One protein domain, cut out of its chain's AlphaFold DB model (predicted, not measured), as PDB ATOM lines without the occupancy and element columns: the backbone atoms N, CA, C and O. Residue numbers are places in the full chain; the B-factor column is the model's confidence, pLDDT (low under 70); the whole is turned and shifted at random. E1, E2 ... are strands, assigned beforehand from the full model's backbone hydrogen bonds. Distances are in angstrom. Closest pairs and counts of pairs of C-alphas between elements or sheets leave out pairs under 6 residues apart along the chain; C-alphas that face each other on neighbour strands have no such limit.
ATOM      1  N   THR A 729     -11.155  -9.725  78.606       87.88
ATOM      2  CA  THR A 729     -10.750  -9.598  77.200       87.88
ATOM      3  C   THR A 729     -11.294  -8.334  76.558       87.88
ATOM      4  O   THR A 729     -12.429  -7.926  76.784       87.88
ATOM      5  N   GLY A 730     -10.464  -7.735  75.715       87.81
ATOM      6  CA  GLY A 730     -10.821  -6.754  74.705       87.81
ATOM      7  C   GLY A 730     -10.107  -7.087  73.393       87.81
ATOM      8  O   GLY A 730      -9.324  -8.035  73.314       87.81
ATOM      9  N   SER A 731     -10.342  -6.300  72.342       91.56
ATOM     10  CA  SER A 731      -9.797  -6.590  71.004       91.56
ATOM     11  C   SER A 731      -8.266  -6.688  70.961       91.56
ATOM     12  O   SER A 731      -7.738  -7.462  70.166       91.56
ATOM     13  N   ASN A 732      -7.568  -5.945  71.832       92.75
ATOM     14  CA  ASN A 732      -6.104  -5.862  71.862       92.75
ATOM     15  C   ASN A 732      -5.453  -6.405  73.151       92.75
ATOM     16  O   ASN A 732      -4.227  -6.469  73.205       92.75
ATOM     17  N   LEU A 733      -6.231  -6.814  74.161       93.62
ATOM     18  CA  LEU A 733      -5.728  -7.310  75.451       93.62
ATOM     19  C   LEU A 733      -6.574  -8.489  75.939       93.62
ATOM     20  O   LEU A 733      -7.795  -8.395  75.979       93.62
ATOM     21  N   SER A 734      -5.928  -9.572  76.356       93.75
ATOM     22  CA  SER A 734      -6.550 -10.700  77.049       93.75
ATOM     23  C   SER A 734      -5.784 -10.982  78.336       93.75
ATOM     24  O   SER A 734      -4.579 -11.205  78.295       93.75
ATOM     25  N   MET A 735      -6.469 -10.984  79.472       93.50
ATOM     26  CA  MET A 735      -5.919 -11.305  80.786       93.50
ATOM     27  C   MET A 735      -6.715 -12.464  81.373       93.50
ATOM     28  O   MET A 735      -7.895 -12.318  81.683       93.50
ATOM     29  N   ASN A 736      -6.078 -13.619  81.510       91.88
ATOM     30  CA  ASN A 736      -6.657 -14.790  82.149       91.88
ATOM     31  C   ASN A 736      -6.159 -14.850  83.601       91.88
ATOM     32  O   ASN A 736      -4.980 -15.092  83.849       91.88
ATOM     33  N   LEU A 737      -7.057 -14.602  84.551       89.50
ATOM     34  CA  LEU A 737      -6.743 -14.530  85.980       89.50
ATOM     35  C   LEU A 737      -6.674 -15.916  86.643       89.50
ATOM     36  O   LEU A 737      -6.131 -16.022  87.738       89.50
ATOM     37  N   ASP A 738      -7.153 -16.968  85.969       90.19
ATOM     38  CA  ASP A 738      -7.041 -18.356  86.441       90.19
ATOM     39  C   ASP A 738      -5.638 -18.936  86.179       90.19
ATOM     40  O   ASP A 738      -5.113 -19.718  86.966       90.19
ATOM     41  N   THR A 739      -5.018 -18.545  85.062       90.81
ATOM     42  CA  THR A 739      -3.688 -19.013  84.620       90.81
ATOM     43  C   THR A 739      -2.580 -17.985  84.835       90.81
ATOM     44  O   THR A 739      -1.403 -18.325  84.735       90.81
ATOM     45  N   GLY A 740      -2.935 -16.720  85.078       86.94
ATOM     46  CA  GLY A 740      -1.999 -15.597  85.148       86.94
ATOM     47  C   GLY A 740      -1.497 -15.094  83.787       86.94
ATOM     48  O   GLY A 740      -0.608 -14.245  83.745       86.94
ATOM     49  N   SER A 741      -2.030 -15.592  82.663       93.06
ATOM     50  CA  SER A 741      -1.587 -15.175  81.328       93.06
ATOM     51  C   SER A 741      -2.108 -13.783  80.960       93.06
ATOM     52  O   SER A 741      -3.316 -13.544  80.963       93.06
ATOM     53  N   VAL A 742      -1.204 -12.875  80.579       93.88
ATOM     54  CA  VAL A 742      -1.532 -11.556  80.017       93.88
ATOM     55  C   VAL A 742      -0.993 -11.484  78.593       93.88
ATOM     56  O   VAL A 742       0.209 -11.593  78.369       93.88
ATOM     57  N   GLN A 743      -1.885 -11.311  77.620       91.25
ATOM     58  CA  GLN A 743      -1.574 -11.300  76.195       91.25
ATOM     59  C   GLN A 743      -2.026  -9.985  75.562       91.25
ATOM     60  O   GLN A 743      -3.220  -9.687  75.495       91.25
ATOM     61  N   PHE A 744      -1.068  -9.222  75.047       92.38
ATOM     62  CA  PHE A 744      -1.317  -8.051  74.214       92.38
ATOM     63  C   PHE A 744      -1.249  -8.473  72.740       92.38
ATOM     64  O   PHE A 744      -0.256  -9.056  72.311       92.38
ATOM     65  N   LYS A 745      -2.297  -8.192  71.956       89.88
ATOM     66  CA  LYS A 745      -2.276  -8.391  70.489       89.88
ATOM     67  C   LYS A 745      -1.710  -7.181  69.747       89.88
ATOM     68  O   LYS A 745      -1.209  -7.329  68.640       89.88
ATOM     69  N   LYS A 746      -1.867  -5.999  70.348       92.19
ATOM     70  CA  LYS A 746      -1.381  -4.689  69.903       92.19
ATOM     71  C   LYS A 746      -1.150  -3.816  71.133       92.19
ATOM     72  O   LYS A 746      -1.696  -4.110  72.201       92.19
ATOM     73  N   GLY A 747      -0.416  -2.725  70.970       93.06
ATOM     74  CA  GLY A 747      -0.135  -1.755  72.018       93.06
ATOM     75  C   GLY A 747       1.256  -1.900  72.623       93.06
ATOM     76  O   GLY A 747       2.147  -2.559  72.091       93.06
ATOM     77  N   TYR A 748       1.444  -1.234  73.755       93.56
ATOM     78  CA  TYR A 748       2.736  -1.130  74.408       93.56
ATOM     79  C   TYR A 748       2.592  -1.058  75.926       93.56
ATOM     80  O   TYR A 748       1.572  -0.603  76.447       93.56
ATOM     81  N   ILE A 749       3.654  -1.447  76.625       94.00
ATOM     82  CA  ILE A 749       3.857  -1.163  78.048       94.00
ATOM     83  C   ILE A 749       4.963  -0.115  78.115       94.00
ATOM     84  O   ILE A 749       6.054  -0.366  77.608       94.00
ATOM     85  N   ALA A 750       4.697   1.059  78.687       94.69
ATOM     86  CA  ALA A 750       5.686   2.129  78.758       94.69
ATOM     87  C   ALA A 750       5.629   2.894  80.082       94.69
ATOM     88  O   ALA A 750       4.559   3.043  80.674       94.69
ATOM     89  N   SER A 751       6.778   3.417  80.512       93.88
ATOM     90  CA  SER A 751       6.836   4.500  81.492       93.88
ATOM     91  C   SER A 751       6.200   5.774  80.918       93.88
ATOM     92  O   SER A 751       6.098   5.941  79.700       93.88
ATOM     93  N   ASN A 752       5.779   6.702  81.784       92.38
ATOM     94  CA  ASN A 752       5.094   7.937  81.362       92.38
ATOM     95  C   ASN A 752       5.929   8.812  80.408       92.38
ATOM     96  O   ASN A 752       5.375   9.541  79.590       92.38
ATOM     97  N   ASP A 753       7.252   8.734  80.506       90.12
ATOM     98  CA  ASP A 753       8.225   9.438  79.667       90.12
ATOM     99  C   ASP A 753       8.683   8.618  78.441       90.12
ATOM    100  O   ASP A 753       9.533   9.074  77.677       90.12
ATOM    101  N   ASN A 754       8.120   7.421  78.235       90.50
ATOM    102  CA  ASN A 754       8.485   6.436  77.208       90.50
ATOM    103  C   ASN A 754       9.938   5.932  77.259       90.50
ATOM    104  O   ASN A 754      10.374   5.262  76.324       90.50
ATOM    105  N   LYS A 755      10.691   6.212  78.323       90.75
ATOM    106  CA  LYS A 755      12.090   5.790  78.455       90.75
ATOM    107  C   LYS A 755      12.256   4.284  78.592       90.75
ATOM    108  O   LYS A 755      13.159   3.724  77.979       90.75
ATOM    109  N   ILE A 756      11.353   3.636  79.321       95.69
ATOM    110  CA  ILE A 756      11.196   2.183  79.330       95.69
ATOM    111  C   ILE A 756       9.960   1.878  78.498       95.69
ATOM    112  O   ILE A 756       8.867   2.323  78.851       95.69
ATOM    113  N   ARG A 757      10.109   1.143  77.395       94.69
ATOM    114  CA  ARG A 757       8.976   0.812  76.521       94.69
ATOM    115  C   ARG A 757       9.142  -0.541  75.853       94.69
ATOM    116  O   ARG A 757      10.168  -0.808  75.242       94.69
ATOM    117  N   PHE A 758       8.094  -1.350  75.933       95.44
ATOM    118  CA  PHE A 758       7.912  -2.587  75.184       95.44
ATOM    119  C   PHE A 758       6.774  -2.367  74.186       95.44
ATOM    120  O   PHE A 758       5.612  -2.287  74.590       95.44
ATOM    121  N   ASP A 759       7.104  -2.180  72.913       93.50
ATOM    122  CA  ASP A 759       6.165  -1.826  71.848       93.50
ATOM    123  C   ASP A 759       5.945  -3.016  70.909       93.50
ATOM    124  O   ASP A 759       6.832  -3.403  70.145       93.50
ATOM    125  N   LEU A 760       4.746  -3.595  70.974       91.62
ATOM    126  CA  LEU A 760       4.362  -4.761  70.178       91.62
ATOM    127  C   LEU A 760       3.856  -4.386  68.783       91.62
ATOM    128  O   LEU A 760       3.816  -5.246  67.911       91.62
ATOM    129  N   ASP A 761       3.472  -3.127  68.553       91.25
ATOM    130  CA  ASP A 761       3.071  -2.668  67.221       91.25
ATOM    131  C   ASP A 761       4.300  -2.405  66.342       91.25
ATOM    132  O   ASP A 761       4.269  -2.642  65.134       91.25
ATOM    133  N   LYS A 762       5.389  -1.921  66.952       90.25
ATOM    134  CA  LYS A 762       6.650  -1.594  66.269       90.25
ATOM    135  C   LYS A 762       7.751  -2.646  66.442       90.25
ATOM    136  O   LYS A 762       8.804  -2.493  65.838       90.25
ATOM    137  N   ASN A 763       7.514  -3.700  67.227       90.56
ATOM    138  CA  ASN A 763       8.455  -4.794  67.499       90.56
ATOM    139  C   ASN A 763       9.788  -4.340  68.122       90.56
ATOM    140  O   ASN A 763      10.857  -4.766  67.680       90.56
ATOM    141  N   TYR A 764       9.737  -3.492  69.156       93.44
ATOM    142  CA  TYR A 764      10.950  -3.111  69.881       93.44
ATOM    143  C   TYR A 764      10.785  -3.043  71.400       93.44
ATOM    144  O   TYR A 764       9.697  -2.833  71.938       93.44
ATOM    145  N   PHE A 765      11.915  -3.166  72.088       95.50
ATOM    146  CA  PHE A 765      12.067  -2.909  73.516       95.50
ATOM    147  C   PHE A 765      13.168  -1.868  73.733       95.50
ATOM    148  O   PHE A 765      14.239  -2.003  73.162       95.50
ATOM    149  N   GLN A 766      12.937  -0.842  74.550       94.81
ATOM    150  CA  GLN A 766      13.952   0.172  74.850       94.81
ATOM    151  C   GLN A 766      14.054   0.488  76.341       94.81
ATOM    152  O   GLN A 766      13.061   0.408  77.074       94.81
ATOM    153  N   SER A 767      15.254   0.906  76.743       95.25
ATOM    154  CA  SER A 767      15.558   1.522  78.033       95.25
ATOM    155  C   SER A 767      16.550   2.658  77.810       95.25
ATOM    156  O   SER A 767      17.706   2.415  77.461       95.25
ATOM    157  N   LEU A 768      16.094   3.886  78.022       91.31
ATOM    158  CA  LEU A 768      16.869   5.106  77.816       91.31
ATOM    159  C   LEU A 768      16.907   5.935  79.106       91.31
ATOM    160  O   LEU A 768      15.937   5.963  79.854       91.31
ATOM    161  N   ASP A 769      18.002   6.632  79.379       90.44
ATOM    162  CA  ASP A 769      18.057   7.627  80.449       90.44
ATOM    163  C   ASP A 769      17.409   8.961  80.011       90.44
ATOM    164  O   ASP A 769      16.878   9.117  78.903       90.44
ATOM    165  N   PHE A 770      17.443   9.965  80.889       86.38
ATOM    166  CA  PHE A 770      16.910  11.301  80.595       86.38
ATOM    167  C   PHE A 770      17.629  12.008  79.433       86.38
ATOM    168  O   PHE A 770      17.044  12.889  78.806       86.38
ATOM    169  N   SER A 771      18.865  11.610  79.133       86.38
ATOM    170  CA  SER A 771      19.688  12.130  78.040       86.38
ATOM    171  C   SER A 771      19.596  11.283  76.767       86.38
ATOM    172  O   SER A 771      20.287  11.604  75.809       86.38
ATOM    173  N   ASN A 772      18.735  10.259  76.721       87.31
ATOM    174  CA  ASN A 772      18.629   9.270  75.639       87.31
ATOM    175  C   ASN A 772      19.850   8.347  75.481       87.31
ATOM    176  O   ASN A 772      20.090   7.813  74.397       87.31
ATOM    177  N   ASN A 773      20.622   8.134  76.544       90.25
ATOM    178  CA  ASN A 773      21.631   7.080  76.558       90.25
ATOM    179  C   ASN A 773      20.986   5.762  76.969       90.25
ATOM    180  O   ASN A 773      20.168   5.722  77.887       90.25
ATOM    181  N   GLY A 774      21.385   4.669  76.334       92.56
ATOM    182  CA  GLY A 774      20.896   3.347  76.701       92.56
ATOM    183  C   GLY A 774      20.817   2.440  75.493       92.56
ATOM    184  O   GLY A 774      21.742   2.410  74.679       92.56
ATOM    185  N   PHE A 775      19.727   1.687  75.385       94.25
ATOM    186  CA  PHE A 775      19.580   0.706  74.323       94.25
ATOM    187  C   PHE A 775      18.162   0.590  73.772       94.25
ATOM    188  O   PHE A 775      17.169   0.817  74.466       94.25
ATOM    189  N   VAL A 776      18.104   0.143  72.520       94.56
ATOM    190  CA  VAL A 776      16.899  -0.285  71.815       94.56
ATOM    191  C   VAL A 776      17.169  -1.657  71.204       94.56
ATOM    192  O   VAL A 776      18.150  -1.854  70.490       94.56
ATOM    193  N   VAL A 777      16.286  -2.606  71.478       95.62
ATOM    194  CA  VAL A 777      16.243  -3.926  70.862       95.62
ATOM    195  C   VAL A 777      15.153  -3.912  69.804       95.62
ATOM    196  O   VAL A 777      13.975  -3.860  70.152       95.62
ATOM    197  N   SER A 778      15.529  -3.951  68.532       93.50
ATOM    198  CA  SER A 778      14.603  -4.012  67.396       93.50
ATOM    199  C   SER A 778      15.227  -4.802  66.249       93.50
ATOM    200  O   SER A 778      16.453  -4.869  66.125       93.50
ATOM    201  N   ASP A 779      14.387  -5.433  65.427       86.00
ATOM    202  CA  ASP A 779      14.811  -6.136  64.204       86.00
ATOM    203  C   ASP A 779      15.915  -7.191  64.433       86.00
ATOM    204  O   ASP A 779      16.802  -7.391  63.606       86.00
ATOM    205  N   GLY A 780      15.893  -7.857  65.594       85.75
ATOM    206  CA  GLY A 780      16.897  -8.861  65.973       85.75
ATOM    207  C   GLY A 780      18.266  -8.289  66.365       85.75
ATOM    208  O   GLY A 780      19.218  -9.052  66.523       85.75
ATOM    209  N   SER A 781      18.373  -6.970  66.540       90.94
ATOM    210  CA  SER A 781      19.588  -6.279  66.974       90.94
ATOM    211  C   SER A 781      19.417  -5.646  68.353       90.94
ATOM    212  O   SER A 781      18.342  -5.159  68.696       90.94
ATOM    213  N   PHE A 782      20.492  -5.626  69.136       94.94
ATOM    214  CA  PHE A 782      20.605  -4.839  70.359       94.94
ATOM    215  C   PHE A 782      21.452  -3.608  70.032       94.94
ATOM    216  O   PHE A 782      22.661  -3.729  69.854       94.94
ATOM    217  N   THR A 783      20.839  -2.436  69.902       93.44
ATOM    218  CA  THR A 783      21.522  -1.203  69.491       93.44
ATOM    219  C   THR A 783      21.678  -0.262  70.678       93.44
ATOM    220  O   THR A 783      20.705   0.033  71.368       93.44
ATOM    221  N   PHE A 784      22.894   0.230  70.898       93.50
ATOM    222  CA  PHE A 784      23.199   1.206  71.939       93.50
ATOM    223  C   PHE A 784      23.210   2.620  71.369       93.50
ATOM    224  O   PHE A 784      23.755   2.863  70.285       93.50
ATOM    225  N   TYR A 785      22.646   3.545  72.137       90.75
ATOM    226  CA  TYR A 785      22.545   4.955  71.790       90.75
ATOM    227  C   TYR A 785      23.226   5.825  72.836       90.75
ATOM    228  O   TYR A 785      23.223   5.517  74.030       90.75
ATOM    229  N   GLN A 786      23.775   6.934  72.354       88.44
ATOM    230  CA  GLN A 786      24.190   8.066  73.162       88.44
ATOM    231  C   GLN A 786      23.408   9.290  72.692       88.44
ATOM    232  O   GLN A 786      23.309   9.554  71.489       88.44
ATOM    233  N   GLY A 787      22.853  10.043  73.634       76.50
ATOM    234  CA  GLY A 787      22.219  11.319  73.348       76.50
ATOM    235  C   GLY A 787      23.030  12.485  73.898       76.50
ATOM    236  O   GLY A 787      23.670  12.412  74.948       76.50
ATOM    237  N   PHE A 788      23.011  13.588  73.152       55.91
ATOM    238  CA  PHE A 788      23.613  14.857  73.544       55.91
ATOM    239  C   PHE A 788      22.490  15.866  73.785       55.91
ATOM    240  O   PHE A 788      21.804  16.227  72.836       55.91
ATOM    241  N   PHE A 789      22.274  16.271  75.043       48.66
ATOM    242  CA  PHE A 789      21.383  17.357  75.495       48.66
ATOM    243  C   PHE A 789      20.254  17.767  74.520       48.66
ATOM    244  O   PHE A 789      20.239  18.878  73.994       48.66
ATOM    245  N   GLY A 790      19.288  16.871  74.285       54.41
ATOM    246  CA  GLY A 790      18.086  17.167  73.492       54.41
ATOM    247  C   GLY A 790      18.215  17.027  71.967       54.41
ATOM    248  O   GLY A 790      17.254  17.337  71.265       54.41
ATOM    249  N   ALA A 791      19.347  16.549  71.446       55.41
ATOM    250  CA  ALA A 791      19.521  16.179  70.040       55.41
ATOM    251  C   ALA A 791      19.120  14.716  69.759       55.41
ATOM    252  O   ALA A 791      18.970  13.902  70.674       55.41
ATOM    253  N   THR A 792      18.943  14.394  68.473       63.50
ATOM    254  CA  THR A 792      18.637  13.055  67.952       63.50
ATOM    255  C   THR A 792      19.632  12.017  68.478       63.50
ATOM    256  O   THR A 792      20.841  12.251  68.478       63.50
ATOM    257  N   GLU A 793      19.126  10.873  68.931       73.12
ATOM    258  CA  GLU A 793      19.933   9.780  69.482       73.12
ATOM    259  C   GLU A 793      20.943   9.291  68.437       73.12
ATOM    260  O   GLU A 793      20.581   9.025  67.289       73.12
ATOM    261  N   THR A 794      22.214   9.177  68.818       86.38
ATOM    262  CA  THR A 794      23.264   8.704  67.910       86.38
ATOM    263  C   THR A 794      23.602   7.261  68.257       86.38
ATOM    264  O   THR A 794      23.913   6.951  69.407       86.38
ATOM    265  N   LYS A 795      23.535   6.361  67.270       90.25
ATOM    266  CA  LYS A 795      23.956   4.965  67.445       90.25
ATOM    267  C   LYS A 795      25.454   4.929  67.756       90.25
ATOM    268  O   LYS A 795      26.250   5.422  66.962       90.25
ATOM    269  N   ILE A 796      25.832   4.289  68.861       91.75
ATOM    270  CA  ILE A 796      27.239   4.111  69.263       91.75
ATOM    271  C   ILE A 796      27.741   2.680  69.076       91.75
ATOM    272  O   ILE A 796      28.948   2.459  69.043       91.75
ATOM    273  N   GLY A 797      26.846   1.711  68.891       92.81
ATOM    274  CA  GLY A 797      27.225   0.322  68.666       92.81
ATOM    275  C   GLY A 797      26.056  -0.638  68.792       92.81
ATOM    276  O   GLY A 797      24.904  -0.217  68.907       92.81
ATOM    277  N   GLY A 798      26.347  -1.931  68.763       93.06
ATOM    278  CA  GLY A 798      25.344  -2.956  68.974       93.06
ATOM    279  C   GLY A 798      25.840  -4.388  68.850       93.06
ATOM    280  O   GLY A 798      26.992  -4.657  68.500       93.06
ATOM    281  N   LEU A 799      24.909  -5.295  69.128       93.94
ATOM    282  CA  LEU A 799      24.999  -6.732  68.914       93.94
ATOM    283  C   LEU A 799      23.982  -7.119  67.836       93.94
ATOM    284  O   LEU A 799      22.804  -6.778  67.948       93.94
ATOM    285  N   SER A 800      24.411  -7.837  66.805       91.12
ATOM    286  CA  SER A 800      23.521  -8.346  65.753       91.12
ATOM    287  C   SER A 800      23.974  -9.717  65.272       91.12
ATOM    288  O   SER A 800      25.147 -10.057  65.390       91.12
ATOM    289  N   GLY A 801      23.065 -10.505  64.701       85.75
ATOM    290  CA  GLY A 801      23.464 -11.707  63.969       85.75
ATOM    291  C   GLY A 801      24.299 -11.348  62.738       85.75
ATOM    292  O   GLY A 801      24.025 -10.351  62.069       85.75
ATOM    293  N   ASP A 802      25.310 -12.156  62.435       83.31
ATOM    294  CA  ASP A 802      25.996 -12.116  61.148       83.31
ATOM    295  C   ASP A 802      25.111 -12.794  60.101       83.31
ATOM    296  O   ASP A 802      25.027 -14.019  60.022       83.31
TER     297      ASP A 802
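Overview. This is residues 729 to 802 of the 991 residues of an uncharacterized protein of Lactococcus raffinolactis (UniProt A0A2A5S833). A single twisted sheet, E3 to E8, zigzags strand after strand as one layer with no named helix over either face, and a small separate hairpin, E1 and E2, lies out beyond its E3 edge and adds to the length. The last strand, E8, is the longest by residues and bends along its way. The printed part has 74 residues with eight named strands, E1 to E8 in chain order, and its class is all strand; the large sheet has the order E3, E4, E5, E6, E7, E8 and is antiparallel throughout, as is the pair E1 and E2. The whole is loose, with a radius of gyration of the C-alphas of 15.2 A, and flat, spanning 45 by 34 by 18 A.

Along the chain. Find C-alpha 733 at (-5.728, -7.310, 75.451); there E1 begins, residues 733 to 736, and E2 follows with residues 741 to 744, each 10.1 A long. Go on to C-alpha 748 at (2.736, -1.130, 74.408), where E3 begins, residues 748 to 750, 6.2 A. Next come E4, residues 756 to 759, 9.9 A; E5, residues 764 to 768, 12.9 A; E6, residues 774 to 778, 13.4 A; and E7, residues 781 to 786, 16.3 A. E8, residues 794 to 801, runs 20.8 A to C-alpha 801 at (23.464, -11.707, 63.969) and bends by 55 degrees at residue 797.

Arrangement. Look first at the hairpin E1 and E2, antiparallel at 176 degrees, where N 734 and O 743 are 2.8 A apart, within hydrogen-bond range. Both its strands are apart from E3 to E8. E3 to E8 form a meander, each strand the antiparallel neighbour of the one before, with E3 and E8 as edge strands. Within hydrogen-bond range you will find N 749 and O 758, 2.9 A, between E3 and E4; N 759 and O 764, 2.8 A, between E4 and E5; and N 777 and O 765, 2.7 A, between E5 and E6. E6 and E7 stand at 150 degrees, with N 776 and O 783 at 2.8 A. E7 and E8 stand at 164 degrees, with N 782 and O 799 at 2.8 A.

Size, cuts and confidence. The C-alphas farthest apart are those of Asp 738 and Phe 788, 47.0 A. Residues 736 to 741 stand free. The printed part has no cut, and no link is long; that from E7 to E8, 7 residues, is short but not tight. Look at residues 788 to 792 in that link for pLDDT under 70; the mean of the printed part is 88.6.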